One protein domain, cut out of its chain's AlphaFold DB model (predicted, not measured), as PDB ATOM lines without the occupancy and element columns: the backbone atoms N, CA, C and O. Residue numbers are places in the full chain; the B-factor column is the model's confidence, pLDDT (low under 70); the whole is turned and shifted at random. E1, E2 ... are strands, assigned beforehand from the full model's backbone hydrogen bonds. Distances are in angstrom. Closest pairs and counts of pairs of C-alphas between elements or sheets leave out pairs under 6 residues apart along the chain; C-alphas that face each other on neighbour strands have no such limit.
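What this domain is: This is residues 38 to 222 of the 233 residues of the protein "PEP-CTERM sorting domain-containing protein" of Deltaproteobacteria bacterium (UniProt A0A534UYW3). Two walls of strands stand partly face to face: long, bent E5, E6 and E3 side by side on one, the strongly twisted sheet E2 E7 E4 on the other. Short E1 and E8 join E3 to E5 and close the first wall into a ring, a barrel with uneven strands, while the long link 93 to 137 loops out from the end of E4 and residues 214 to 219 stick out. The printed part has 185 residues with no named helix and eight named strands, E1 to E8 in chain order; the barrel is mixed, the three-strand sheet antiparallel. The class is all strand, though under half of the residues, 85 of 185, are in named strands. The whole is compact, with a radius of gyration of the C-alphas of 16.9 A and spans of 48 by 40 by 38 A.

How they stand to each other: E1, residues 38 to 40, is parallel to its neighbour E5, residues 138 to 155; N 38 and O 153 are 2.9 A apart. E5 and E6, residues 171 to 190, form an antiparallel hairpin, with N 141 and O 181 at 3.0 A. E6 is antiparallel to E3, residues 63 to 74, with N 70 and O 180 at 3.0 A. E3 is antiparallel to E8, residues 209 to 211, with N 73 and O 209 at 2.8 A. E8 is antiparallel to E1, with N 39 and O 210 at 2.9 A, and the barrel is closed. In the other sheet, inner strand E7, residues 194 to 203, is antiparallel to both edge strands: E2, residues 50 to 58, with N 57 and O 195 at 2.9 A, and E4, residues 83 to 92, with N 89 and O 198 at 2.9 A. Between sheet and barrel, E3 and E7 are near each other, as are E4 and E6; E2 and E6 are apart. Residues 87 to 88 of E4 also pair antiparallel with residues 131 to 132.

Where its parts are: E1 begins at C-alpha 38 (141.437, 91.104, 85.507). E2 is 25.7 A long, E3 31.8 A, E4 27.7 A, E5 26.8 A, E6 36.8 A and E7 29.7 A. E3 bends by 54 degrees at residue 66, E5 by 131 degrees at 152 and E6 by 101 degrees at 186. E8 ends at C-alpha 211 (140.594, 95.473, 86.284).

The domain as a whole: The two C-alphas farthest apart, those of Gly 77 and Gly 105, are 48.5 A apart. The printed part has no cut. The links E4 to E5, 45 residues, and E5 to E6, 15 residues, are long. Mean pLDDT of the printed part is 88.2; residues 45 to 48 and 214 to 222 are under 70.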
ATOM      1  N   GLY A  38     142.886  91.041  85.606       88.75
ATOM      2  CA  GLY A  38     141.437  91.104  85.507       88.75
ATOM      3  C   GLY A  38     140.776  89.983  86.315       88.75
ATOM      4  O   GLY A  38     141.314  88.880  86.371       88.75
ATOM      5  N   ALA A  39     139.622  90.203  86.933       86.94
ATOM      6  CA  ALA A  39     138.835  89.117  87.516       86.94
ATOM      7  C   ALA A  39     137.341  89.328  87.293       86.94
ATOM      8  O   ALA A  39     136.831  90.449  87.329       86.94
ATOM      9  N   LEU A  40     136.669  88.226  86.997       86.12
ATOM     10  CA  LEU A  40     135.267  88.198  86.627       86.12
ATOM     11  C   LEU A  40     134.388  88.713  87.772       86.12
ATOM     12  O   LEU A  40     134.627  88.419  88.944       86.12
ATOM     13  N   SER A  41     133.377  89.499  87.419       86.38
ATOM     14  CA  SER A  41     132.396  90.036  88.356       86.38
ATOM     15  C   SER A  41     131.023  90.052  87.702       86.38
ATOM     16  O   SER A  41     130.680  91.012  87.010       86.38
ATOM     17  N   GLN A  42     130.263  88.974  87.884       83.81
ATOM     18  CA  GLN A  42     128.994  88.786  87.189       83.81
ATOM     19  C   GLN A  42     127.955  88.070  88.049       83.81
ATOM     20  O   GLN A  42     128.319  87.101  88.730       83.81
ATOM     21  N   PRO A  43     126.676  88.483  87.936       82.25
ATOM     22  CA  PRO A  43     125.596  87.816  88.636       82.25
ATOM     23  C   PRO A  43     125.413  86.401  88.100       82.25
ATOM     24  O   PRO A  43     125.812  86.065  86.977       82.25
ATOM     25  N   THR A  44     124.742  85.566  88.888       78.38
ATOM     26  CA  THR A  44     124.265  84.276  88.389       78.38
ATOM     27  C   THR A  44     123.334  84.499  87.194       78.38
ATOM     28  O   THR A  44     122.327  85.197  87.293       78.38
ATOM     29  N   ALA A  45     123.619  83.836  86.073       69.12
ATOM     30  CA  ALA A  45     122.727  83.760  84.923       69.12
ATOM     31  C   ALA A  45     122.624  82.307  84.417       69.12
ATOM     32  O   ALA A  45     123.420  81.446  84.806       69.12
ATOM     33  N   PRO A  46     121.638  81.970  83.561       68.56
ATOM     34  CA  PRO A  46     121.523  80.625  83.007       68.56
ATOM     35  C   PRO A  46     122.818  80.184  82.309       68.56
ATOM     36  O   PRO A  46     123.188  80.714  81.266       68.56
ATOM     37  N   GLY A  47     123.493  79.183  82.878       68.56
ATOM     38  CA  GLY A  47     124.741  78.637  82.338       68.56
ATOM     39  C   GLY A  47     126.025  79.295  82.852       68.56
ATOM     40  O   GLY A  47     127.099  78.790  82.531       68.56
ATOM     41  N   THR A  48     125.936  80.339  83.679       68.56
ATOM     42  CA  THR A  48     127.086  80.957  84.352       68.56
ATOM     43  C   THR A  48     127.001  80.772  85.866       68.56
ATOM     44  O   THR A  48     125.930  80.570  86.439       68.56
ATOM     45  N   LEU A  49     128.162  80.771  86.520       72.12
ATOM     46  CA  LEU A  49     128.249  80.806  87.977       72.12
ATOM     47  C   LEU A  49     128.440  82.254  88.407       72.12
ATOM     48  O   LEU A  49     129.194  82.987  87.760       72.12
ATOM     49  N   GLU A  50     127.809  82.619  89.520       77.44
ATOM     50  CA  GLU A  50     128.138  83.854  90.219       77.44
ATOM     51  C   GLU A  50     129.633  83.886  90.489       77.44
ATOM     52  O   GLU A  50     130.199  82.941  91.057       77.44
ATOM     53  N   THR A  51     130.274  84.961  90.062       80.62
ATOM     54  CA  THR A  51     131.669  85.203  90.398       80.62
ATOM     55  C   THR A  51     131.767  86.614  90.915       80.62
ATOM     56  O   THR A  51     131.398  87.574  90.245       80.62
ATOM     57  N   GLU A  52     132.263  86.712  92.133       80.75
ATOM     58  CA  GLU A  52     132.234  87.923  92.925       80.75
ATOM     59  C   GLU A  52     133.662  88.383  93.109       80.75
ATOM     60  O   GLU A  52     134.534  87.574  93.435       80.75
ATOM     61  N   THR A  53     133.904  89.675  92.943       85.62
ATOM     62  CA  THR A  53     135.175  90.294  93.295       85.62
ATOM     63  C   THR A  53     134.888  91.523  94.131       85.62
ATOM     64  O   THR A  53     133.990  92.301  93.812       85.62
ATOM     65  N   ALA A  54     135.615  91.657  95.234       87.19
ATOM     66  CA  ALA A  54     135.387  92.715  96.198       87.19
ATOM     67  C   ALA A  54     136.699  93.366  96.617       87.19
ATOM     68  O   ALA A  54     137.719  92.682  96.749       87.19
ATOM     69  N   ASP A  55     136.628  94.667  96.869       89.38
ATOM     70  CA  ASP A  55     137.712  95.462  97.433       89.38
ATOM     71  C   ASP A  55     137.322  95.932  98.823       89.38
ATOM     72  O   ASP A  55     136.169  96.287  99.071       89.38
ATOM     73  N   ASP A  56     138.280  95.938  99.736       89.81
ATOM     74  CA  ASP A  56     138.033  96.349 101.101       89.81
ATOM     75  C   ASP A  56     138.400  97.812 101.363       89.81
ATOM     76  O   ASP A  56     139.251  98.408 100.705       89.81
ATOM     77  N   PHE A  57     137.719  98.417 102.330       91.56
ATOM     78  CA  PHE A  57     137.954  99.790 102.754       91.56
ATOM     79  C   PHE A  57     137.589  99.967 104.229       91.56
ATOM     80  O   PHE A  57     136.786  99.223 104.792       91.56
ATOM     81  N   ILE A  58     138.184 100.974 104.867       92.94
ATOM     82  CA  ILE A  58     137.992 101.257 106.292       92.94
ATOM     83  C   ILE A  58     137.364 102.638 106.453       92.94
ATOM     84  O   ILE A  58     137.832 103.622 105.874       92.94
ATOM     85  N   LEU A  59     136.335 102.717 107.291       94.50
ATOM     86  CA  LEU A  59     135.688 103.951 107.715       94.50
ATOM     87  C   LEU A  59     136.024 104.240 109.178       94.50
ATOM     88  O   LEU A  59     135.820 103.410 110.059       94.50
ATOM     89  N   SER A  60     136.502 105.450 109.466       94.44
ATOM     90  CA  SER A  60     136.780 105.899 110.839       94.44
ATOM     91  C   SER A  60     135.563 106.516 111.540       94.44
ATOM     92  O   SER A  60     135.591 106.733 112.751       94.44
ATOM     93  N   GLN A  61     134.495 106.800 110.793       93.62
ATOM     94  CA  GLN A  61     133.257 107.411 111.274       93.62
ATOM     95  C   GLN A  61     132.072 107.002 110.391       93.62
ATOM     96  O   GLN A  61     132.257 106.480 109.291       93.62
ATOM     97  N   ALA A  62     130.849 107.257 110.864       95.81
ATOM     98  CA  ALA A  62     129.660 107.007 110.060       95.81
ATOM     99  C   ALA A  62     129.683 107.847 108.774       95.81
ATOM    100  O   ALA A  62     129.886 109.061 108.830       95.81
ATOM    101  N   THR A  63     129.484 107.196 107.631       95.75
ATOM    102  CA  THR A  63     129.685 107.785 106.303       95.75
ATOM    103  C   THR A  63     128.511 107.441 105.396       95.75
ATOM    104  O   THR A  63     128.071 106.293 105.345       95.75
ATOM    105  N   PHE A  64     128.017 108.441 104.664       96.19
ATOM    106  CA  PHE A  64     127.098 108.222 103.552       96.19
ATOM    107  C   PHE A  64     127.897 108.003 102.270       96.19
ATOM    108  O   PHE A  64     128.642 108.885 101.845       96.19
ATOM    109  N   ILE A  65     127.715 106.849 101.637       96.69
ATOM    110  CA  ILE A  65     128.268 106.534 100.322       96.69
ATOM    111  C   ILE A  65     127.185 106.829  99.286       96.69
ATOM    112  O   ILE A  65     126.124 106.204  99.281       96.69
ATOM    113  N   SER A  66     127.428 107.815  98.425       97.06
ATOM    114  CA  SER A  66     126.458 108.283  97.425       97.06
ATOM    115  C   SER A  66     126.605 107.619  96.057       97.06
ATOM    116  O   SER A  66     125.727 107.761  95.211       97.06
ATOM    117  N   GLY A  67     127.716 106.937  95.810       96.38
ATOM    118  CA  GLY A  67     128.007 106.325  94.523       96.38
ATOM    119  C   GLY A  67     129.376 105.666  94.511       96.38
ATOM    120  O   GLY A  67     130.111 105.712  95.500       96.38
ATOM    121  N   ALA A  68     129.709 105.071  93.376       96.12
ATOM    122  CA  ALA A  68     130.985 104.415  93.145       96.12
ATOM    123  C   ALA A  68     131.336 104.460  91.656       96.12
ATOM    124  O   ALA A  68     130.480 104.693  90.803       96.12
ATOM    125  N   VAL A  69     132.604 104.217  91.346       94.94
ATOM    126  CA  VAL A  69     133.085 104.040  89.978       94.94
ATOM    127  C   VAL A  69     133.857 102.737  89.928       94.94
ATOM    128  O   VAL A  69     134.658 102.454  90.816       94.94
ATOM    129  N   ILE A  70     133.609 101.952  88.890       93.62
ATOM    130  CA  ILE A  70     134.335 100.714  88.617       93.62
ATOM    131  C   ILE A  70     134.878 100.762  87.197       93.62
ATOM    132  O   ILE A  70     134.270 101.369  86.315       93.62
ATOM    133  N   VAL A  71     136.008 100.101  86.978       94.25
ATOM    134  CA  VAL A  71     136.586  99.921  85.648       94.25
ATOM    135  C   VAL A  71     136.700  98.431  85.367       94.25
ATOM    136  O   VAL A  71     137.012  97.630  86.254       94.25
ATOM    137  N   GLY A  72     136.378  98.042  84.142       93.75
ATOM    138  CA  GLY A  72     136.427  96.651  83.729       93.75
ATOM    139  C   GLY A  72     136.576  96.496  82.229       93.75
ATOM    140  O   GLY A  72     136.506  97.456  81.469       93.75
ATOM    141  N   LEU A  73     136.795  95.257  81.825       94.50
ATOM    142  CA  LEU A  73     136.962  94.828  80.451       94.50
ATOM    143  C   LEU A  73     135.682  94.132  79.981       94.50
ATOM    144  O   LEU A  73     135.221  93.202  80.650       94.50
ATOM    145  N   ILE A  74     135.151  94.546  78.832       94.56
ATOM    146  CA  ILE A  74     134.084  93.843  78.101       94.56
ATOM    147  C   ILE A  74     134.619  93.286  76.772       94.56
ATOM    148  O   ILE A  74     135.659  93.751  76.281       94.56
ATOM    149  N   PRO A  75     133.949  92.288  76.160       93.12
ATOM    150  CA  PRO A  75     134.361  91.768  74.862       93.12
ATOM    151  C   PRO A  75     134.394  92.875  73.789       93.12
ATOM    152  O   PRO A  75     133.501  93.727  73.778       93.12
ATOM    153  N   PRO A  76     135.372  92.868  72.863       93.38
ATOM    154  CA  PRO A  76     135.441  93.858  71.791       93.38
ATOM    155  C   PRO A  76     134.147  93.959  70.980       93.38
ATOM    156  O   PRO A  76     133.588  92.941  70.567       93.38
ATOM    157  N   GLY A  77     133.704  95.184  70.704       92.81
ATOM    158  CA  GLY A  77     132.495  95.472  69.941       92.81
ATOM    159  C   GLY A  77     131.188  95.291  70.711       92.81
ATOM    160  O   GLY A  77     130.132  95.414  70.091       92.81
ATOM    161  N   THR A  78     131.234  95.012  72.018       94.25
ATOM    162  CA  THR A  78     130.035  94.945  72.866       94.25
ATOM    163  C   THR A  78     129.437  96.348  73.015       94.25
ATOM    164  O   THR A  78     130.102  97.239  73.547       94.25
ATOM    165  N   PRO A  79     128.192  96.593  72.570       95.69
ATOM    166  CA  PRO A  79     127.515  97.859  72.819       95.69
ATOM    167  C   PRO A  79     127.445  98.168  74.319       95.69
ATOM    168  O   PRO A  79     127.040  97.324  75.107       95.69
ATOM    169  N   LEU A  80     127.738  99.406  74.727       95.81
ATOM    170  CA  LEU A  80     127.613  99.801  76.141       95.81
ATOM    171  C   LEU A  80     126.179  99.650  76.679       95.81
ATOM    172  O   LEU A  80     125.987  99.458  77.874       95.81
ATOM    173  N   ALA A  81     125.178  99.701  75.794       95.50
ATOM    174  CA  ALA A  81     123.780  99.445  76.131       95.50
ATOM    175  C   ALA A  81     123.498  97.984  76.535       95.50
ATOM    176  O   ALA A  81     122.461  97.720  77.136       95.50
ATOM    177  N   ASP A  82     124.414  97.056  76.237       95.12
ATOM    178  CA  ASP A  82     124.309  95.658  76.661       95.12
ATOM    179  C   ASP A  82     124.767  95.474  78.118       95.12
ATOM    180  O   ASP A  82     124.531  94.415  78.699       95.12
ATOM    181  N   ILE A  83     125.345  96.503  78.755       94.81
ATOM    182  CA  ILE A  83     125.485  96.566  80.216       94.81
ATOM    183  C   ILE A  83     124.091  96.816  80.797       94.81
ATOM    184  O   ILE A  83     123.634  97.948  80.943       94.81
ATOM    185  N   SER A  84     123.393  95.718  81.057       94.25
ATOM    186  CA  SER A  84     121.957  95.690  81.339       94.25
ATOM    187  C   SER A  84     121.604  95.892  82.809       94.25
ATOM    188  O   SER A  84     120.495  96.332  83.102       94.25
ATOM    189  N   ASN A  85     122.529  95.590  83.723       95.25
ATOM    190  CA  ASN A  85     122.328  95.812  85.147       95.25
ATOM    191  C   ASN A  85     123.655  95.959  85.899       95.25
ATOM    192  O   ASN A  85     124.689  95.439  85.466       95.25
ATOM    193  N   VAL A  86     123.600  96.638  87.043       95.38
ATOM    194  CA  VAL A  86     124.689  96.731  88.010       95.38
ATOM    195  C   VAL A  86     124.105  96.544  89.402       95.38
ATOM    196  O   VAL A  86     123.163  97.243  89.772       95.38
ATOM    197  N   GLU A  87     124.706  95.645  90.168       95.19
ATOM    198  CA  GLU A  87     124.393  95.435  91.577       95.19
ATOM    199  C   GLU A  87     125.628  95.738  92.423       95.19
ATOM    200  O   GLU A  87     126.772  95.595  91.988       95.19
ATOM    201  N   VAL A  88     125.405  96.215  93.636       95.38
ATOM    202  CA  VAL A  88     126.435  96.448  94.633       95.38
ATOM    203  C   VAL A  88     125.953  95.889  95.951       95.38
ATOM    204  O   VAL A  88     124.908  96.294  96.450       95.38
ATOM    205  N   GLU A  89     126.783  95.060  96.561       95.69
ATOM    206  CA  GLU A  89     126.610  94.578  97.923       95.69
ATOM    207  C   GLU A  89     127.776  95.059  98.795       95.69
ATOM    208  O   GLU A  89     128.896  95.308  98.325       95.69
ATOM    209  N   VAL A  90     127.522  95.176 100.097       96.38
ATOM    210  CA  VAL A  90     128.538  95.514 101.098       96.38
ATOM    211  C   VAL A  90     128.564  94.424 102.153       96.38
ATOM    212  O   VAL A  90     127.520  93.985 102.618       96.38
ATOM    213  N   TYR A  91     129.760  94.017 102.564       96.56
ATOM    214  CA  TYR A  91     129.962  92.999 103.592       96.56
ATOM    215  C   TYR A  91     130.846  93.547 104.706       96.56
ATOM    216  O   TYR A  91     131.773  94.313 104.442       96.56
ATOM    217  N   HIS A  92     130.631  93.106 105.943       95.50
ATOM    218  CA  HIS A  92     131.646  93.255 106.986       95.50
ATOM    219  C   HIS A  92     132.818  92.287 106.749       95.50
ATOM    220  O   HIS A  92     132.740  91.330 105.969       95.50
ATOM    221  N   VAL A  93     133.913  92.503 107.473       92.75
ATOM    222  CA  VAL A  93     134.993  91.519 107.577       92.75
ATOM    223  C   VAL A  93     134.547  90.331 108.438       92.75
ATOM    224  O   VAL A  93     134.009  90.494 109.535       92.75
ATOM    225  N   PHE A  94     134.828  89.114 107.975       90.81
ATOM    226  CA  PHE A  94     134.682  87.890 108.762       90.81
ATOM    227  C   PHE A  94     135.423  88.021 110.117       90.81
ATOM    228  O   PHE A  94     136.589  88.427 110.132       90.81
ATOM    229  N   PRO A  95     134.838  87.604 111.259       90.75
ATOM    230  CA  PRO A  95     133.688  86.705 111.400       90.75
ATOM    231  C   PRO A  95     132.322  87.380 111.541       90.75
ATOM    232  O   PRO A  95     131.342  86.672 111.780       90.75
ATOM    233  N   THR A  96     132.236  88.705 111.441       92.38
ATOM    234  CA  THR A  96     130.946  89.405 111.514       92.38
ATOM    235  C   THR A  96     130.013  88.871 110.422       92.38
ATOM    236  O   THR A  96     130.482  88.461 109.359       92.38
ATOM    237  N   ASP A  97     128.719  88.752 110.731       92.44
ATOM    238  CA  ASP A  97     127.672  88.238 109.829       92.44
ATOM    239  C   ASP A  97     128.015  86.901 109.151       92.44
ATOM    240  O   ASP A  97     127.701  86.637 107.992       92.44
ATOM    241  N   SER A  98     128.725  86.037 109.879       90.56
ATOM    242  CA  SER A  98     129.165  84.739 109.378       90.56
ATOM    243  C   SER A  98     128.784  83.606 110.319       90.56
ATOM    244  O   SER A  98     128.820  83.743 111.544       90.56
ATOM    245  N   ASP A  99     128.495  82.434 109.752       87.62
ATOM    246  CA  ASP A  99     128.343  81.211 110.540       87.62
ATOM    247  C   ASP A  99     129.727  80.681 110.943       87.62
ATOM    248  O   ASP A  99     130.367  79.881 110.251       87.62
ATOM    249  N   VAL A 100     130.201  81.138 112.104       85.19
ATOM    250  CA  VAL A 100     131.489  80.721 112.676       85.19
ATOM    251  C   VAL A 100     131.533  79.237 113.041       85.19
ATOM    252  O   VAL A 100     132.629  78.680 113.139       85.19
ATOM    253  N   GLY A 101     130.381  78.568 113.180       84.56
ATOM    254  CA  GLY A 101     130.290  77.127 113.432       84.56
ATOM    255  C   GLY A 101     130.826  76.282 112.275       84.56
ATOM    256  O   GLY A 101     131.227  75.136 112.474       84.56
ATOM    257  N   ARG A 102     130.927  76.863 111.071       82.44
ATOM    258  CA  ARG A 102     131.558  76.237 109.897       82.44
ATOM    259  C   ARG A 102     133.082  76.300 109.915       82.44
ATOM    260  O   ARG A 102     133.716  75.739 109.015       82.44
ATOM    261  N   THR A 103     133.671  76.995 110.888       83.62
ATOM    262  CA  THR A 103     135.116  77.217 110.956       83.62
ATOM    263  C   THR A 103     135.784  76.402 112.054       83.62
ATOM    264  O   THR A 103     135.196  76.145 113.099       83.62
ATOM    265  N   SER A 104     137.047  76.018 111.853       84.25
ATOM    266  CA  SER A 104     137.811  75.289 112.879       84.25
ATOM    267  C   SER A 104     138.444  76.192 113.951       84.25
ATOM    268  O   SER A 104     139.295  75.724 114.706       84.25
ATOM    269  N   GLY A 105     138.078  77.478 114.003       79.19
ATOM    270  CA  GLY A 105     138.604  78.451 114.963       79.19
ATOM    271  C   GLY A 105     139.875  79.211 114.525       79.19
ATOM    272  O   GLY A 105     140.391  79.010 113.420       79.19
ATOM    273  N   PRO A 106     140.363  80.137 115.375       79.75
ATOM    274  CA  PRO A 106     141.499  81.020 115.085       79.75
ATOM    275  C   PRO A 106     142.842  80.266 114.985       79.75
ATOM    276  O   PRO A 106     142.971  79.175 115.542       79.75
ATOM    277  N   PRO A 107     143.877  80.842 114.332       77.00
ATOM    278  CA  PRO A 107     143.954  82.217 113.813       77.00
ATOM    279  C   PRO A 107     143.511  82.392 112.351       77.00
ATOM    280  O   PRO A 107     143.369  83.521 111.901       77.00
ATOM    281  N   THR A 108     143.294  81.308 111.599       74.06
ATOM    282  CA  THR A 108     142.984  81.375 110.158       74.06
ATOM    283  C   THR A 108     141.535  81.038 109.807       74.06
ATOM    284  O   THR A 108     141.153  81.247 108.661       74.06
ATOM    285  N   PHE A 109     140.712  80.572 110.754       82.88
ATOM    286  CA  PHE A 109     139.282  80.268 110.567       82.88
ATOM    287  C   PHE A 109     138.954  79.506 109.259       82.88
ATOM    288  O   PHE A 109     138.178  79.984 108.431       82.88
ATOM    289  N   PRO A 110     139.547  78.326 109.013       86.88
ATOM    290  CA  PRO A 110     139.304  77.563 107.791       86.88
ATOM    291  C   PRO A 110     137.926  76.892 107.807       86.88
ATOM    292  O   PRO A 110     137.431  76.526 108.870       86.88
ATOM    293  N   THR A 111     137.375  76.607 106.627       84.44
ATOM    294  CA  THR A 111     136.224  75.699 106.450       84.44
ATOM    295  C   THR A 111     136.650  74.433 105.697       84.44
ATOM    296  O   THR A 111     137.820  74.287 105.312       84.44
ATOM    297  N   ALA A 112     135.707  73.516 105.455       83.25
ATOM    298  CA  ALA A 112     135.922  72.363 104.578       83.25
ATOM    299  C   ALA A 112     136.332  72.774 103.152       83.25
ATOM    300  O   ALA A 112     137.098  72.058 102.520       83.25
ATOM    301  N   GLU A 113     135.884  73.944 102.687       83.56
ATOM    302  CA  GLU A 113     136.076  74.405 101.309       83.56
ATOM    303  C   GLU A 113     137.157  75.489 101.186       83.56
ATOM    304  O   GLU A 113     137.831  75.572 100.160       83.56
ATOM    305  N   VAL A 114     137.373  76.298 102.231       82.25
ATOM    306  CA  VAL A 114     138.237  77.489 102.174       82.25
ATOM    307  C   VAL A 114     139.429  77.371 103.147       82.25
ATOM    308  O   VAL A 114     139.237  77.012 104.314       82.25
ATOM    309  N   PRO A 115     140.676  77.645 102.704       82.44
ATOM    310  CA  PRO A 115     141.895  77.555 103.526       82.44
ATOM    311  C   PRO A 115     141.990  78.521 104.699       82.44
ATOM    312  O   PRO A 115     142.530  78.131 105.730       82.44
ATOM    313  N   ALA A 116     141.489  79.744 104.551       83.88
ATOM    314  CA  ALA A 116     141.453  80.740 105.611       83.88
ATOM    315  C   ALA A 116     140.334  81.754 105.349       83.88
ATOM    316  O   ALA A 116     139.990  82.006 104.196       83.88
ATOM    317  N   ARG A 117     139.779  82.325 106.417       83.88
ATOM    318  CA  ARG A 117     138.733  83.361 106.371       83.88
ATOM    319  C   ARG A 117     139.128  84.655 107.085       83.88
ATOM    320  O   ARG A 117     138.349  85.601 107.101       83.88
ATOM    321  N   LEU A 118     140.325  84.711 107.667       83.44
ATOM    322  CA  LEU A 118     140.843  85.944 108.253       83.44
ATOM    323  C   LEU A 118     140.934  87.038 107.176       83.44
ATOM    324  O   LEU A 118     141.497  86.780 106.115       83.44
ATOM    325  N   ASN A 119     140.409  88.232 107.471       84.25
ATOM    326  CA  ASN A 119     140.358  89.362 106.537       84.25
ATOM    327  C   ASN A 119     139.688  89.010 105.195       84.25
ATOM    328  O   ASN A 119     140.182  89.369 104.133       84.25
ATOM    329  N   SER A 120     138.602  88.236 105.243       87.25
ATOM    330  CA  SER A 120     137.767  87.928 104.076       87.25
ATOM    331  C   SER A 120     136.370  88.513 104.261       87.25
ATOM    332  O   SER A 120     135.992  88.772 105.408       87.25
ATOM    333  N   PRO A 121     135.582  88.678 103.185       90.44
ATOM    334  CA  PRO A 121     134.177  89.032 103.320       90.44
ATOM    335  C   PRO A 121     133.429  88.049 104.230       90.44
ATOM    336  O   PRO A 121     133.717  86.834 104.247       90.44
ATOM    337  N   ALA A 122     132.453  88.584 104.961       91.44
ATOM    338  CA  ALA A 122     131.455  87.824 105.702       91.44
ATOM    339  C   ALA A 122     130.713  86.799 104.815       91.44
ATOM    340  O   ALA A 122     130.921  86.718 103.602       91.44
ATOM    341  N   ASP A 123     129.905  85.927 105.425       87.69
ATOM    342  CA  ASP A 123     129.042  85.020 104.655       87.69
ATOM    343  C   ASP A 123     127.739  85.681 104.198       87.69
ATOM    344  O   ASP A 123     127.170  85.206 103.218       87.69
ATOM    345  N   VAL A 124     127.285  86.716 104.905       92.38
ATOM    346  CA  VAL A 124     126.040  87.437 104.631       92.38
ATOM    347  C   VAL A 124     126.354  88.909 104.390       92.38
ATOM    348  O   VAL A 124     127.163  89.515 105.099       92.38
ATOM    349  N   GLU A 125     125.739  89.437 103.347       94.38
ATOM    350  CA  GLU A 125     125.724  90.833 102.958       94.38
ATOM    351  C   GLU A 125     125.003  91.699 103.997       94.38
ATOM    352  O   GLU A 125     124.239  91.236 104.845       94.38
ATOM    353  N   ILE A 126     125.258  92.999 103.950       96.75
ATOM    354  CA  ILE A 126     124.478  93.978 104.691       96.75
ATOM    355  C   ILE A 126     123.277  94.341 103.810       96.75
ATOM    356  O   ILE A 126     123.382  95.238 102.975       96.75
ATOM    357  N   ASP A 127     122.144  93.660 104.003       95.00
ATOM    358  CA  ASP A 127     120.942  93.803 103.159       95.00
ATOM    359  C   ASP A 127     120.524  95.271 102.920       95.00
ATOM    360  O   ASP A 127     120.153  95.655 101.812       95.00
ATOM    361  N   ASP A 128     120.598  96.132 103.943       95.06
ATOM    362  CA  ASP A 128     120.208  97.550 103.830       95.06
ATOM    363  C   ASP A 128     121.220  98.422 103.050       95.06
ATOM    364  O   ASP A 128     120.920  99.561 102.652       95.06
ATOM    365  N   ALA A 129     122.401  97.876 102.764       96.75
ATOM    366  CA  ALA A 129     123.462  98.476 101.970       96.75
ATOM    367  C   ALA A 129     123.496  97.976 100.516       96.75
ATOM    368  O   ALA A 129     124.222  98.564  99.714       96.75
ATOM    369  N   THR A 130     122.684  96.982 100.145       96.25
ATOM    370  CA  THR A 130     122.594  96.494  98.761       96.25
ATOM    371  C   THR A 130     121.926  97.519  97.850       96.25
ATOM    372  O   THR A 130     120.935  98.158  98.223       96.25
ATOM    373  N   ARG A 131     122.486  97.732  96.658       97.50
ATOM    374  CA  ARG A 131     121.942  98.622  95.629       97.50
ATOM    375  C   ARG A 131     121.952  97.924  94.281       97.50
ATOM    376  O   ARG A 131     123.015  97.635  93.748       97.50
ATOM    377  N   ASP A 132     120.771  97.740  93.722       96.00
ATOM    378  CA  ASP A 132     120.542  97.127  92.422       96.00
ATOM    379  C   ASP A 132     119.858  98.131  91.476       96.00
ATOM    380  O   ASP A 132     118.894  98.824  91.843       96.00
ATOM    381  N   GLY A 133     120.390  98.228  90.257       95.81
ATOM    382  CA  GLY A 133     119.795  98.982  89.162       95.81
ATOM    383  C   GLY A 133     118.436  98.434  88.731       95.81
ATOM    384  O   GLY A 133     117.554  99.220  88.379       95.81
ATOM    385  N   SER A 134     118.225  97.120  88.822       94.62
ATOM    386  CA  SER A 134     116.960  96.474  88.458       94.62
ATOM    387  C   SER A 134     115.826  96.822  89.432       94.62
ATOM    388  O   SER A 134     114.688  97.041  89.007       94.62
ATOM    389  N   ASP A 135     116.170  97.029  90.705       95.69
ATOM    390  CA  ASP A 135     115.266  97.500  91.761       95.69
ATOM    391  C   ASP A 135     115.127  99.035  91.809       95.69
ATOM    392  O   ASP A 135     114.374  99.584  92.620       95.69
ATOM    393  N   GLY A 136     115.857  99.764  90.957       96.31
ATOM    394  CA  GLY A 136     115.841 101.229  90.905       96.31
ATOM    395  C   GLY A 136     116.497 101.910  92.110       96.31
ATOM    396  O   GLY A 136     116.319 103.114  92.314       96.31
ATOM    397  N   THR A 137     117.262 101.160  92.909       97.44
ATOM    398  CA  THR A 137     118.006 101.694  94.063       97.44
ATOM    399  C   THR A 137     119.385 102.237  93.674       97.44
ATOM    400  O   THR A 137     120.071 102.888  94.467       97.44
ATOM    401  N   LEU A 138     119.783 102.029  92.422       97.06
ATOM    402  CA  LEU A 138     120.980 102.570  91.799       97.06
ATOM    403  C   LEU A 138     120.672 103.010  90.366       97.06
ATOM    404  O   LEU A 138     119.887 102.389  89.662       97.06
ATOM    405  N   ASN A 139     121.324 104.084  89.926       97.69
ATOM    406  CA  ASN A 139     121.423 104.438  88.512       97.69
ATOM    407  C   ASN A 139     122.883 104.336  88.082       97.69
ATOM    408  O   ASN A 139     123.770 104.700  88.855       97.69
ATOM    409  N   PHE A 140     123.134 103.904  86.849       97.94
ATOM    410  CA  PHE A 140     124.488 103.842  86.312       97.94
ATOM    411  C   PHE A 140     124.591 104.381  84.886       97.94
ATOM    412  O   PHE A 140     123.610 104.452  84.147       97.94
ATOM    413  N   SER A 141     125.809 104.755  84.509       97.88
ATOM    414  CA  SER A 141     126.210 105.042  83.133       97.88
ATOM    415  C   SER A 141     127.535 104.354  82.835       97.88
ATOM    416  O   SER A 141     128.348 104.157  83.740       97.88
ATOM    417  N   ALA A 142     127.758 104.005  81.571       97.81
ATOM    418  CA  ALA A 142     128.999 103.402  81.112       97.81
ATOM    419  C   ALA A 142     129.655 104.270  80.036       97.81
ATOM    420  O   ALA A 142     128.971 104.757  79.137       97.81
ATOM    421  N   ASP A 143     130.976 104.410  80.114       98.12
ATOM    422  CA  ASP A 143     131.802 105.147  79.161       98.12
ATOM    423  C   ASP A 143     132.971 104.270  78.700       98.12
ATOM    424  O   ASP A 143     133.635 103.621  79.511       98.12
ATOM    425  N   LEU A 144     133.252 104.265  77.395       97.56
ATOM    426  CA  LEU A 144     134.430 103.592  76.845       97.56
ATOM    427  C   LEU A 144     135.690 104.409  77.169       97.56
ATOM    428  O   LEU A 144     135.813 105.554  76.733       97.56
ATOM    429  N   LEU A 145     136.641 103.811  77.888       97.00
ATOM    430  CA  LEU A 145     137.945 104.412  78.186       97.00
ATOM    431  C   LEU A 145     138.986 104.068  77.121       97.00
ATOM    432  O   LEU A 145     139.727 104.939  76.662       97.00
ATOM    433  N   SER A 146     139.034 102.800  76.709       96.62
ATOM    434  CA  SER A 146     139.960 102.319  75.685       96.62
ATOM    435  C   SER A 146     139.323 101.223  74.844       96.62
ATOM    436  O   SER A 146     138.833 100.229  75.371       96.62
ATOM    437  N   ALA A 147     139.405 101.361  73.521       96.31
ATOM    438  CA  ALA A 147     138.927 100.342  72.586       96.31
ATOM    439  C   ALA A 147     139.790  99.062  72.585       96.31
ATOM    440  O   ALA A 147     139.419  98.052  71.992       96.31
ATOM    441  N   ASN A 148     140.985  99.122  73.178       95.81
ATOM    442  CA  ASN A 148     141.897  97.992  73.266       95.81
ATOM    443  C   ASN A 148     142.747  98.123  74.529       95.81
ATOM    444  O   ASN A 148     143.727  98.872  74.570       95.81
ATOM    445  N   PHE A 149     142.346  97.396  75.561       96.06
ATOM    446  CA  PHE A 149     143.074  97.263  76.811       96.06
ATOM    447  C   PHE A 149     143.396  95.794  77.054       96.06
ATOM    448  O   PHE A 149     142.587  94.911  76.767       96.06
ATOM    449  N   ALA A 150     144.588  95.527  77.583       95.00
ATOM    450  CA  ALA A 150     145.049  94.176  77.849       95.00
ATOM    451  C   ALA A 150     145.391  94.001  79.325       95.00
ATOM    452  O   ALA A 150     146.061  94.840  79.926       95.00
ATOM    453  N   VAL A 151     144.984  92.860  79.872       93.75
ATOM    454  CA  VAL A 151     145.442  92.371  81.169       93.75
ATOM    455  C   VAL A 151     146.391  91.197  80.972       93.75
ATOM    456  O   VAL A 151     146.158  90.326  80.132       93.75
ATOM    457  N   GLN A 152     147.468  91.145  81.751       94.31
ATOM    458  CA  GLN A 152     148.465  90.072  81.668       94.31
ATOM    459  C   GLN A 152     147.936  88.732  82.179       94.31
ATOM    460  O   GLN A 152     148.449  87.680  81.797       94.31
ATOM    461  N   ASN A 153     146.934  88.762  83.052       91.56
ATOM    462  CA  ASN A 153     146.322  87.566  83.591       91.56
ATOM    463  C   ASN A 153     144.876  87.829  84.016       91.56
ATOM    464  O   ASN A 153     144.542  88.934  84.444       91.56
ATOM    465  N   THR A 154     144.051  86.793  83.957       90.38
ATOM    466  CA  THR A 154     142.650  86.841  84.367       90.38
ATOM    467  C   THR A 154     142.322  85.779  85.412       90.38
ATOM    468  O   THR A 154     143.043  84.789  85.539       90.38
ATOM    469  N   VAL A 155     141.260  85.999  86.186       88.50
ATOM    470  CA  VAL A 155     140.610  84.988  87.032       88.50
ATOM    471  C   VAL A 155     139.121  85.008  86.710       88.50
ATOM    472  O   VAL A 155     138.385  85.877  87.170       88.50
ATOM    473  N   VAL A 156     138.705  84.075  85.869       82.88
ATOM    474  CA  VAL A 156     137.353  83.944  85.314       82.88
ATOM    475  C   VAL A 156     136.813  82.560  85.629       82.88
ATOM    476  O   VAL A 156     135.695  82.415  86.114       82.88
ATOM    477  N   THR A 157     137.623  81.527  85.401       80.25
ATOM    478  CA  THR A 157     137.207  80.137  85.574       80.25
ATOM    479  C   THR A 157     138.152  79.388  86.502       80.25
ATOM    480  O   THR A 157     139.112  79.931  87.046       80.25
ATOM    481  N   GLY A 158     137.846  78.114  86.760       77.62
ATOM    482  CA  GLY A 158     138.775  77.235  87.464       77.62
ATOM    483  C   GLY A 158     139.104  77.665  88.897       77.62
ATOM    484  O   GLY A 158     140.142  77.249  89.409       77.62
ATOM    485  N   ILE A 159     138.243  78.457  89.549       81.25
ATOM    486  CA  ILE A 159     138.386  78.831  90.960       81.25
ATOM    487  C   ILE A 159     138.220  77.569  91.810       81.25
ATOM    488  O   ILE A 159     137.166  76.926  91.808       81.25
ATOM    489  N   LYS A 160     139.285  77.178  92.517       83.62
ATOM    490  CA  LYS A 160     139.332  75.900  93.231       83.62
ATOM    491  C   LYS A 160     139.138  76.079  94.727       83.62
ATOM    492  O   LYS A 160     139.749  76.931  95.362       83.62
ATOM    493  N   ARG A 161     138.333  75.186  95.294       85.81
ATOM    494  CA  ARG A 161     138.210  74.968  96.739       85.81
ATOM    495  C   ARG A 161     139.178  73.876  97.200       85.81
ATOM    496  O   ARG A 161     139.839  73.236  96.379       85.81
ATOM    497  N   LYS A 162     139.261  73.640  98.508       82.38
ATOM    498  CA  LYS A 162     140.004  72.498  99.063       82.38
ATOM    499  C   LYS A 162     139.570  71.168  98.422       82.38
ATOM    500  O   LYS A 162     138.397  71.000  98.092       82.38
ATOM    501  N   PRO A 163     140.489  70.197  98.286       87.00
ATOM    502  CA  PRO A 163     141.908  70.241  98.670       87.00
ATOM    503  C   PRO A 163     142.824  70.932  97.642       87.00
ATOM    504  O   PRO A 163     144.001  71.155  97.919       87.00
ATOM    505  N   ASP A 164     142.295  71.303  96.474       86.94
ATOM    506  CA  ASP A 164     143.067  71.837  95.348       86.94
ATOM    507  C   ASP A 164     142.988  73.367  95.252       86.94
ATOM    508  O   ASP A 164     143.006  73.910  94.154       86.94
ATOM    509  N   GLN A 165     142.928  74.072  96.387       85.19
ATOM    510  CA  GLN A 165     142.631  75.515  96.516       85.19
ATOM    511  C   GLN A 165     143.501  76.493  95.702       85.19
ATOM    512  O   GLN A 165     143.262  77.698  95.717       85.19
ATOM    513  N   THR A 166     144.567  76.023  95.056       85.38
ATOM    514  CA  THR A 166     145.443  76.879  94.258       85.38
ATOM    515  C   THR A 166     144.770  77.200  92.926       85.38
ATOM    516  O   THR A 166     144.940  76.484  91.934       85.38
ATOM    517  N   THR A 167     144.034  78.308  92.910       81.19
ATOM    518  CA  THR A 167     143.539  78.950  91.690       81.19
ATOM    519  C   THR A 167     144.719  79.587  90.957       81.19
ATOM    520  O   THR A 167     145.454  80.404  91.510       81.19
ATOM    521  N   ARG A 168     144.947  79.160  89.714       85.06
ATOM    522  CA  ARG A 168     145.845  79.855  88.779       85.06
ATOM    523  C   ARG A 168     145.012  80.866  87.995       85.06
ATOM    524  O   ARG A 168     143.793  80.819  88.072       85.06
ATOM    525  N   GLY A 169     145.656  81.764  87.259       86.44
ATOM    526  CA  GLY A 169     144.903  82.567  86.303       86.44
ATOM    527  C   GLY A 169     144.613  81.819  85.011       86.44
ATOM    528  O   GLY A 169     145.298  80.844  84.684       86.44
ATOM    529  N   ASP A 170     143.633  82.325  84.276       89.88
ATOM    530  CA  ASP A 170     143.198  81.824  82.973       89.88
ATOM    531  C   ASP A 170     144.043  82.390  81.812       89.88
ATOM    532  O   ASP A 170     143.822  82.056  80.650       89.88
ATOM    533  N   GLY A 171     145.068  83.196  82.118       92.44
ATOM    534  CA  GLY A 171     145.962  83.811  81.139       92.44
ATOM    535  C   GLY A 171     145.550  85.234  80.744       92.44
ATOM    536  O   GLY A 171     144.621  85.800  81.330       92.44
ATOM    537  N   PRO A 172     146.284  85.857  79.805       94.25
ATOM    538  CA  PRO A 172     146.031  87.230  79.388       94.25
ATOM    539  C   PRO A 172     144.709  87.357  78.630       94.25
ATOM    540  O   PRO A 172     144.305  86.445  77.909       94.25
ATOM    541  N   ALA A 173     144.082  88.524  78.741       94.00
ATOM    542  CA  ALA A 173     142.881  88.872  77.991       94.00
ATOM    543  C   ALA A 173     142.991  90.284  77.418       94.00
ATOM    544  O   ALA A 173     143.715  91.135  77.940       94.00
ATOM    545  N   THR A 174     142.260  90.527  76.336       95.25
ATOM    546  CA  THR A 174     142.172  91.828  75.675       95.25
ATOM    547  C   THR A 174     140.717  92.118  75.349       95.25
ATOM    548  O   THR A 174     139.982  91.220  74.939       95.25
ATOM    549  N   GLY A 175     140.314  93.367  75.529       94.88
ATOM    550  CA  GLY A 175     138.944  93.810  75.332       94.88
ATOM    551  C   GLY A 175     138.831  95.325  75.310       94.88
ATOM    552  O   GLY A 175     139.834  96.035  75.193       94.88
ATOM    553  N   GLU A 176     137.603  95.801  75.435       96.38
ATOM    554  CA  GLU A 176     137.293  97.216  75.597       96.38
ATOM    555  C   GLU A 176     137.247  97.554  77.086       96.38
ATOM    556  O   GLU A 176     136.520  96.919  77.849       96.38
ATOM    557  N   GLU A 177     138.056  98.521  77.515       96.56
ATOM    558  CA  GLU A 177     138.036  99.010  78.891       96.56
ATOM    559  C   GLU A 177     136.943 100.058  79.039       96.56
ATOM    560  O   GLU A 177     136.927 101.065  78.324       96.56
ATOM    561  N   VAL A 178     136.046  99.824  79.987       96.94
ATOM    562  CA  VAL A 178     134.890 100.668  80.264       96.94
ATOM    563  C   VAL A 178     134.896 101.126  81.711       96.94
ATOM    564  O   VAL A 178     135.215 100.362  82.623       96.94
ATOM    565  N   GLN A 179     134.504 102.377  81.921       96.69
ATOM    566  CA  GLN A 179     134.186 102.919  83.231       96.69
ATOM    567  C   GLN A 179     132.682 102.842  83.440       96.69
ATOM    568  O   GLN A 179     131.922 103.300  82.592       96.69
ATOM    569  N   ILE A 180     132.252 102.328  84.585       97.06
ATOM    570  CA  ILE A 180     130.849 102.324  84.989       97.06
ATOM    571  C   ILE A 180     130.725 103.196  86.234       97.06
ATOM    572  O   ILE A 180     131.328 102.918  87.274       97.06
ATOM    573  N   SER A 181     129.961 104.275  86.104       97.75
ATOM    574  CA  SER A 181     129.694 105.232  87.176       97.75
ATOM    575  C   SER A 181     128.328 104.945  87.771       97.75
ATOM    576  O   SER A 181     127.359 104.807  87.032       97.75
ATOM    577  N   MET A 182     128.246 104.873  89.094       97.69
ATOM    578  CA  MET A 182     127.046 104.499  89.835       97.69
ATOM    579  C   MET A 182     126.637 105.611  90.797       97.69
ATOM    580  O   MET A 182     127.482 106.192  91.481       97.69
ATOM    581  N   VAL A 183     125.335 105.855  90.900       98.25
ATOM    582  CA  VAL A 183     124.721 106.762  91.876       98.25
ATOM    583  C   VAL A 183     123.689 105.985  92.684       98.25
ATOM    584  O   VAL A 183     122.718 105.470  92.129       98.25
ATOM    585  N   PHE A 184     123.884 105.923  94.000       98.25
ATOM    586  CA  PHE A 184     123.015 105.193  94.920       98.25
ATOM    587  C   PHE A 184     121.836 106.062  95.363       98.25
ATOM    588  O   PHE A 184     122.010 107.194  95.821       98.25
ATOM    589  N   THR A 185     120.624 105.526  95.242       96.12
ATOM    590  CA  THR A 185     119.372 106.195  95.609       96.12
ATOM    591  C   THR A 185     118.472 105.218  96.376       96.12
ATOM    592  O   THR A 185     117.767 104.435  95.754       96.12
ATOM    593  N   PRO A 186     118.440 105.256  97.721       97.06
ATOM    594  CA  PRO A 186     119.115 106.214  98.602       97.06
ATOM    595  C   PRO A 186     120.627 105.940  98.742       97.06
ATOM    596  O   PRO A 186     121.070 104.820  98.486       97.06
ATOM    597  N   PRO A 187     121.426 106.916  99.219       97.19
ATOM    598  CA  PRO A 187     122.799 106.661  99.653       97.19
ATOM    599  C   PRO A 187     122.880 105.524 100.683       97.19
ATOM    600  O   PRO A 187     121.924 105.264 101.418       97.19
ATOM    601  N   ILE A 188     124.025 104.853 100.753       97.50
ATOM    602  CA  ILE A 188     124.301 103.815 101.756       97.50
ATOM    603  C   ILE A 188     124.860 104.494 103.008       97.50
ATOM    604  O   ILE A 188     125.802 105.273 102.900       97.50
ATOM    605  N   LEU A 189     124.311 104.213 104.192       96.94
ATOM    606  CA  LEU A 189     124.874 104.674 105.465       96.94
ATOM    607  C   LEU A 189     125.643 103.534 106.129       96.94
ATOM    608  O   LEU A 189     125.034 102.576 106.596       96.94
ATOM    609  N   LEU A 190     126.959 103.676 106.243       96.94
ATOM    610  CA  LEU A 190     127.816 102.730 106.957       96.94
ATOM    611  C   LEU A 190     128.360 103.372 108.232       96.94
ATOM    612  O   LEU A 190     128.567 104.586 108.283       96.94
ATOM    613  N   ARG A 191     128.577 102.576 109.283       96.69
ATOM    614  CA  ARG A 191     129.234 103.049 110.513       96.69
ATOM    615  C   ARG A 191     130.757 103.022 110.343       96.69
ATOM    616  O   ARG A 191     131.266 102.690 109.283       96.69
ATOM    617  N   ALA A 192     131.480 103.428 111.384       96.56
ATOM    618  CA  ALA A 192     132.920 103.214 111.435       96.56
ATOM    619  C   ALA A 192     133.199 101.709 111.547       96.56
ATOM    620  O   ALA A 192     132.866 101.123 112.578       96.56
ATOM    621  N   ASP A 193     133.764 101.114 110.501       96.25
ATOM    622  CA  ASP A 193     134.183  99.712 110.469       96.25
ATOM    623  C   ASP A 193     135.058  99.430 109.234       96.25
ATOM    624  O   ASP A 193     135.397 100.336 108.465       96.25
ATOM    625  N   HIS A 194     135.421  98.165 109.043       94.25
ATOM    626  CA  HIS A 194     136.076  97.622 107.860       94.25
ATOM    627  C   HIS A 194     135.057  96.840 107.024       94.25
ATOM    628  O   HIS A 194     134.397  95.921 107.513       94.25
ATOM    629  N   TYR A 195     134.938  97.215 105.754       95.06
ATOM    630  CA  TYR A 195     133.953  96.683 104.820       95.06
ATOM    631  C   TYR A 195     134.611  96.134 103.560       95.06
ATOM    632  O   TYR A 195     135.694  96.570 103.184       95.06
ATOM    633  N   PHE A 196     133.908  95.238 102.874       94.69
ATOM    634  CA  PHE A 196     134.154  94.863 101.487       94.69
ATOM    635  C   PHE A 196     133.047  95.437 100.607       94.69
ATOM    636  O   PHE A 196     131.866  95.270 100.903       94.69
ATOM    637  N   PHE A 197     133.437  96.094  99.521       93.69
ATOM    638  CA  PHE A 197     132.566  96.566  98.456       93.69
ATOM    639  C   PHE A 197     132.595  95.546  97.325       93.69
ATOM    640  O   PHE A 197     133.646  95.335  96.713       93.69
ATOM    641  N   ARG A 198     131.456  94.910  97.050       93.81
ATOM    642  CA  ARG A 198     131.310  93.865  96.037       93.81
ATOM    643  C   ARG A 198     130.347  94.354  94.958       93.81
ATOM    644  O   ARG A 198     129.136  94.236  95.097       93.81
ATOM    645  N   PRO A 199     130.865  94.965  93.892       92.88
ATOM    646  CA  PRO A 199     130.064  95.339  92.744       92.88
ATOM    647  C   PRO A 199     129.884  94.140  91.810       92.88
ATOM    648  O   PRO A 199     130.709  93.228  91.774       92.88
ATOM    649  N   GLU A 200     128.861  94.180  90.969       91.88
ATOM    650  CA  GLU A 200     128.526  93.147  90.000       91.88
ATOM    651  C   GLU A 200     127.919  93.755  88.742       91.88
ATOM    652  O   GLU A 200     127.193  94.742  88.829       91.88
ATOM    653  N   VAL A 201     128.257  93.230  87.561       92.62
ATOM    654  CA  VAL A 201     127.791  93.820  86.298       92.62
ATOM    655  C   VAL A 201     127.262  92.750  85.367       92.62
ATOM    656  O   VAL A 201     127.965  91.807  85.005       92.62
ATOM    657  N   GLN A 202     126.020  92.937  84.934       92.50
ATOM    658  CA  GLN A 202     125.385  92.082  83.950       92.50
ATOM    659  C   GLN A 202     125.596  92.640  82.546       92.50
ATOM    660  O   GLN A 202     125.063  93.698  82.204       92.50
ATOM    661  N   VAL A 203     126.317  91.889  81.714       91.12
ATOM    662  CA  VAL A 203     126.537  92.209  80.300       91.12
ATOM    663  C   VAL A 203     125.780  91.201  79.436       91.12
ATOM    664  O   VAL A 203     126.002  89.996  79.512       91.12
ATOM    665  N   SER A 204     124.857  91.672  78.607       87.75
ATOM    666  CA  SER A 204     124.119  90.818  77.680       87.75
ATOM    667  C   SER A 204     125.059  90.289  76.596       87.75
ATOM    668  O   SER A 204     125.719  91.054  75.906       87.75
ATOM    669  N   GLY A 205     125.133  88.964  76.444       78.00
ATOM    670  CA  GLY A 205     125.993  88.329  75.437       78.00
ATOM    671  C   GLY A 205     127.493  88.345  75.758       78.00
ATOM    672  O   GLY A 205     128.289  87.978  74.893       78.00
ATOM    673  N   GLY A 206     127.882  88.723  76.978       80.06
ATOM    674  CA  GLY A 206     129.277  88.784  77.402       80.06
ATOM    675  C   GLY A 206     129.437  88.755  78.918       80.06
ATOM    676  O   GLY A 206     128.487  88.519  79.656       80.06
ATOM    677  N   GLU A 207     130.657  89.008  79.375       83.44
ATOM    678  CA  GLU A 207     130.999  89.072  80.795       83.44
ATOM    679  C   GLU A 207     131.815  90.345  81.067       83.44
ATOM    680  O   GLU A 207     132.512  90.833  80.171       83.44
ATOM    681  N   LEU A 208     131.762  90.871  82.296       86.19
ATOM    682  CA  LEU A 208     132.653  91.945  82.738       86.19
ATOM    683  C   LEU A 208     133.794  91.377  83.589       86.19
ATOM    684  O   LEU A 208     133.579  90.783  84.647       86.19
ATOM    685  N   THR A 209     135.028  91.649  83.174       84.06
ATOM    686  CA  THR A 209     136.225  91.377  83.980       84.06
ATOM    687  C   THR A 209     136.719  92.672  84.622       84.06
ATOM    688  O   THR A 209     137.260  93.527  83.928       84.06
ATOM    689  N   ARG A 210     136.568  92.841  85.940       84.31
ATOM    690  CA  ARG A 210     137.103  94.013  86.661       84.31
ATOM    691  C   ARG A 210     138.610  94.059  86.576       84.31
ATOM    692  O   ARG A 210     139.259  93.027  86.726       84.31
ATOM    693  N   THR A 211     139.153  95.247  86.367       79.75
ATOM    694  CA  THR A 211     140.594  95.473  86.284       79.75
ATOM    695  C   THR A 211     141.060  96.277  87.496       79.75
ATOM    696  O   THR A 211     140.379  97.196  87.946       79.75
ATOM    697  N   TRP A 212     142.225  95.921  88.047       77.81
ATOM    698  CA  TRP A 212     142.795  96.592  89.221       77.81
ATOM    699  C   TRP A 212     144.122  97.254  88.920       77.81
ATOM    700  O   TRP A 212     144.854  96.872  88.007       77.81
ATOM    701  N   CYS A 213     144.457  98.206  89.778       71.00
ATOM    702  CA  CYS A 213     145.832  98.562  90.047       71.00
ATOM    703  C   CYS A 213     146.422  97.524  91.020       71.00
ATOM    704  O   CYS A 213     145.978  97.406  92.162       71.00
ATOM    705  N   ARG A 214     147.421  96.748  90.594       67.81
ATOM    706  CA  ARG A 214     148.167  95.822  91.465       67.81
ATOM    707  C   ARG A 214     149.465  96.452  91.983       67.81
ATOM    708  O   ARG A 214     149.980  96.020  93.015       67.81
ATOM    709  N   THR A 215     150.017  97.444  91.291       54.75
ATOM    710  CA  THR A 215     151.304  98.068  91.626       54.75
ATOM    711  C   THR A 215     151.231  99.595  91.647       54.75
ATOM    712  O   THR A 215     150.650 100.213  90.769       54.75
ATOM    713  N   GLY A 216     151.861 100.225  92.648       55.16
ATOM    714  CA  GLY A 216     152.027 101.688  92.690       55.16
ATOM    715  C   GLY A 216     150.775 102.501  93.052       55.16
ATOM    716  O   GLY A 216     150.785 103.721  92.915       55.16
ATOM    717  N   CYS A 217     149.721 101.849  93.531       57.44
ATOM    718  CA  CYS A 217     148.447 102.473  93.879       57.44
ATOM    719  C   CYS A 217     148.582 103.238  95.208       57.44
ATOM    720  O   CYS A 217     149.044 102.685  96.209       57.44
ATOM    721  N   GLY A 218     148.232 104.527  95.217       44.88
ATOM    722  CA  GLY A 218     148.235 105.345  96.432       44.88
ATOM    723  C   GLY A 218     147.302 104.762  97.502       44.88
ATOM    724  O   GLY A 218     146.209 104.321  97.181       44.88
ATOM    725  N   SER A 219     147.768 104.747  98.757       40.72
ATOM    726  CA  SER A 219     147.070 104.248  99.958       40.72
ATOM    727  C   SER A 219     146.358 102.891  99.811       40.72
ATOM    728  O   SER A 219     145.144 102.821  99.718       40.72
ATOM    729  N   VAL A 220     147.179 101.838  99.914       38.22
ATOM    730  CA  VAL A 220     146.895 100.477 100.413       38.22
ATOM    731  C   VAL A 220     145.732  99.720  99.741       38.22
ATOM    732  O   VAL A 220     144.589  99.883 100.149       38.22
ATOM    733  N   PRO A 221     146.004  98.766  98.828       43.34
ATOM    734  CA  PRO A 221     145.067  97.674  98.614       43.34
ATOM    735  C   PRO A 221     145.149  96.764  99.847       43.34
ATOM    736  O   PRO A 221     146.117  96.016 100.006       43.34
ATOM    737  N   THR A 222     144.172  96.821 100.749       48.09
ATOM    738  CA  THR A 222     144.071  95.885 101.880       48.09
ATOM    739  C   THR A 222     143.435  94.550 101.470       48.09
ATOM    740  O   THR A 222     142.842  93.881 102.287       48.09
TER     741      THR A 222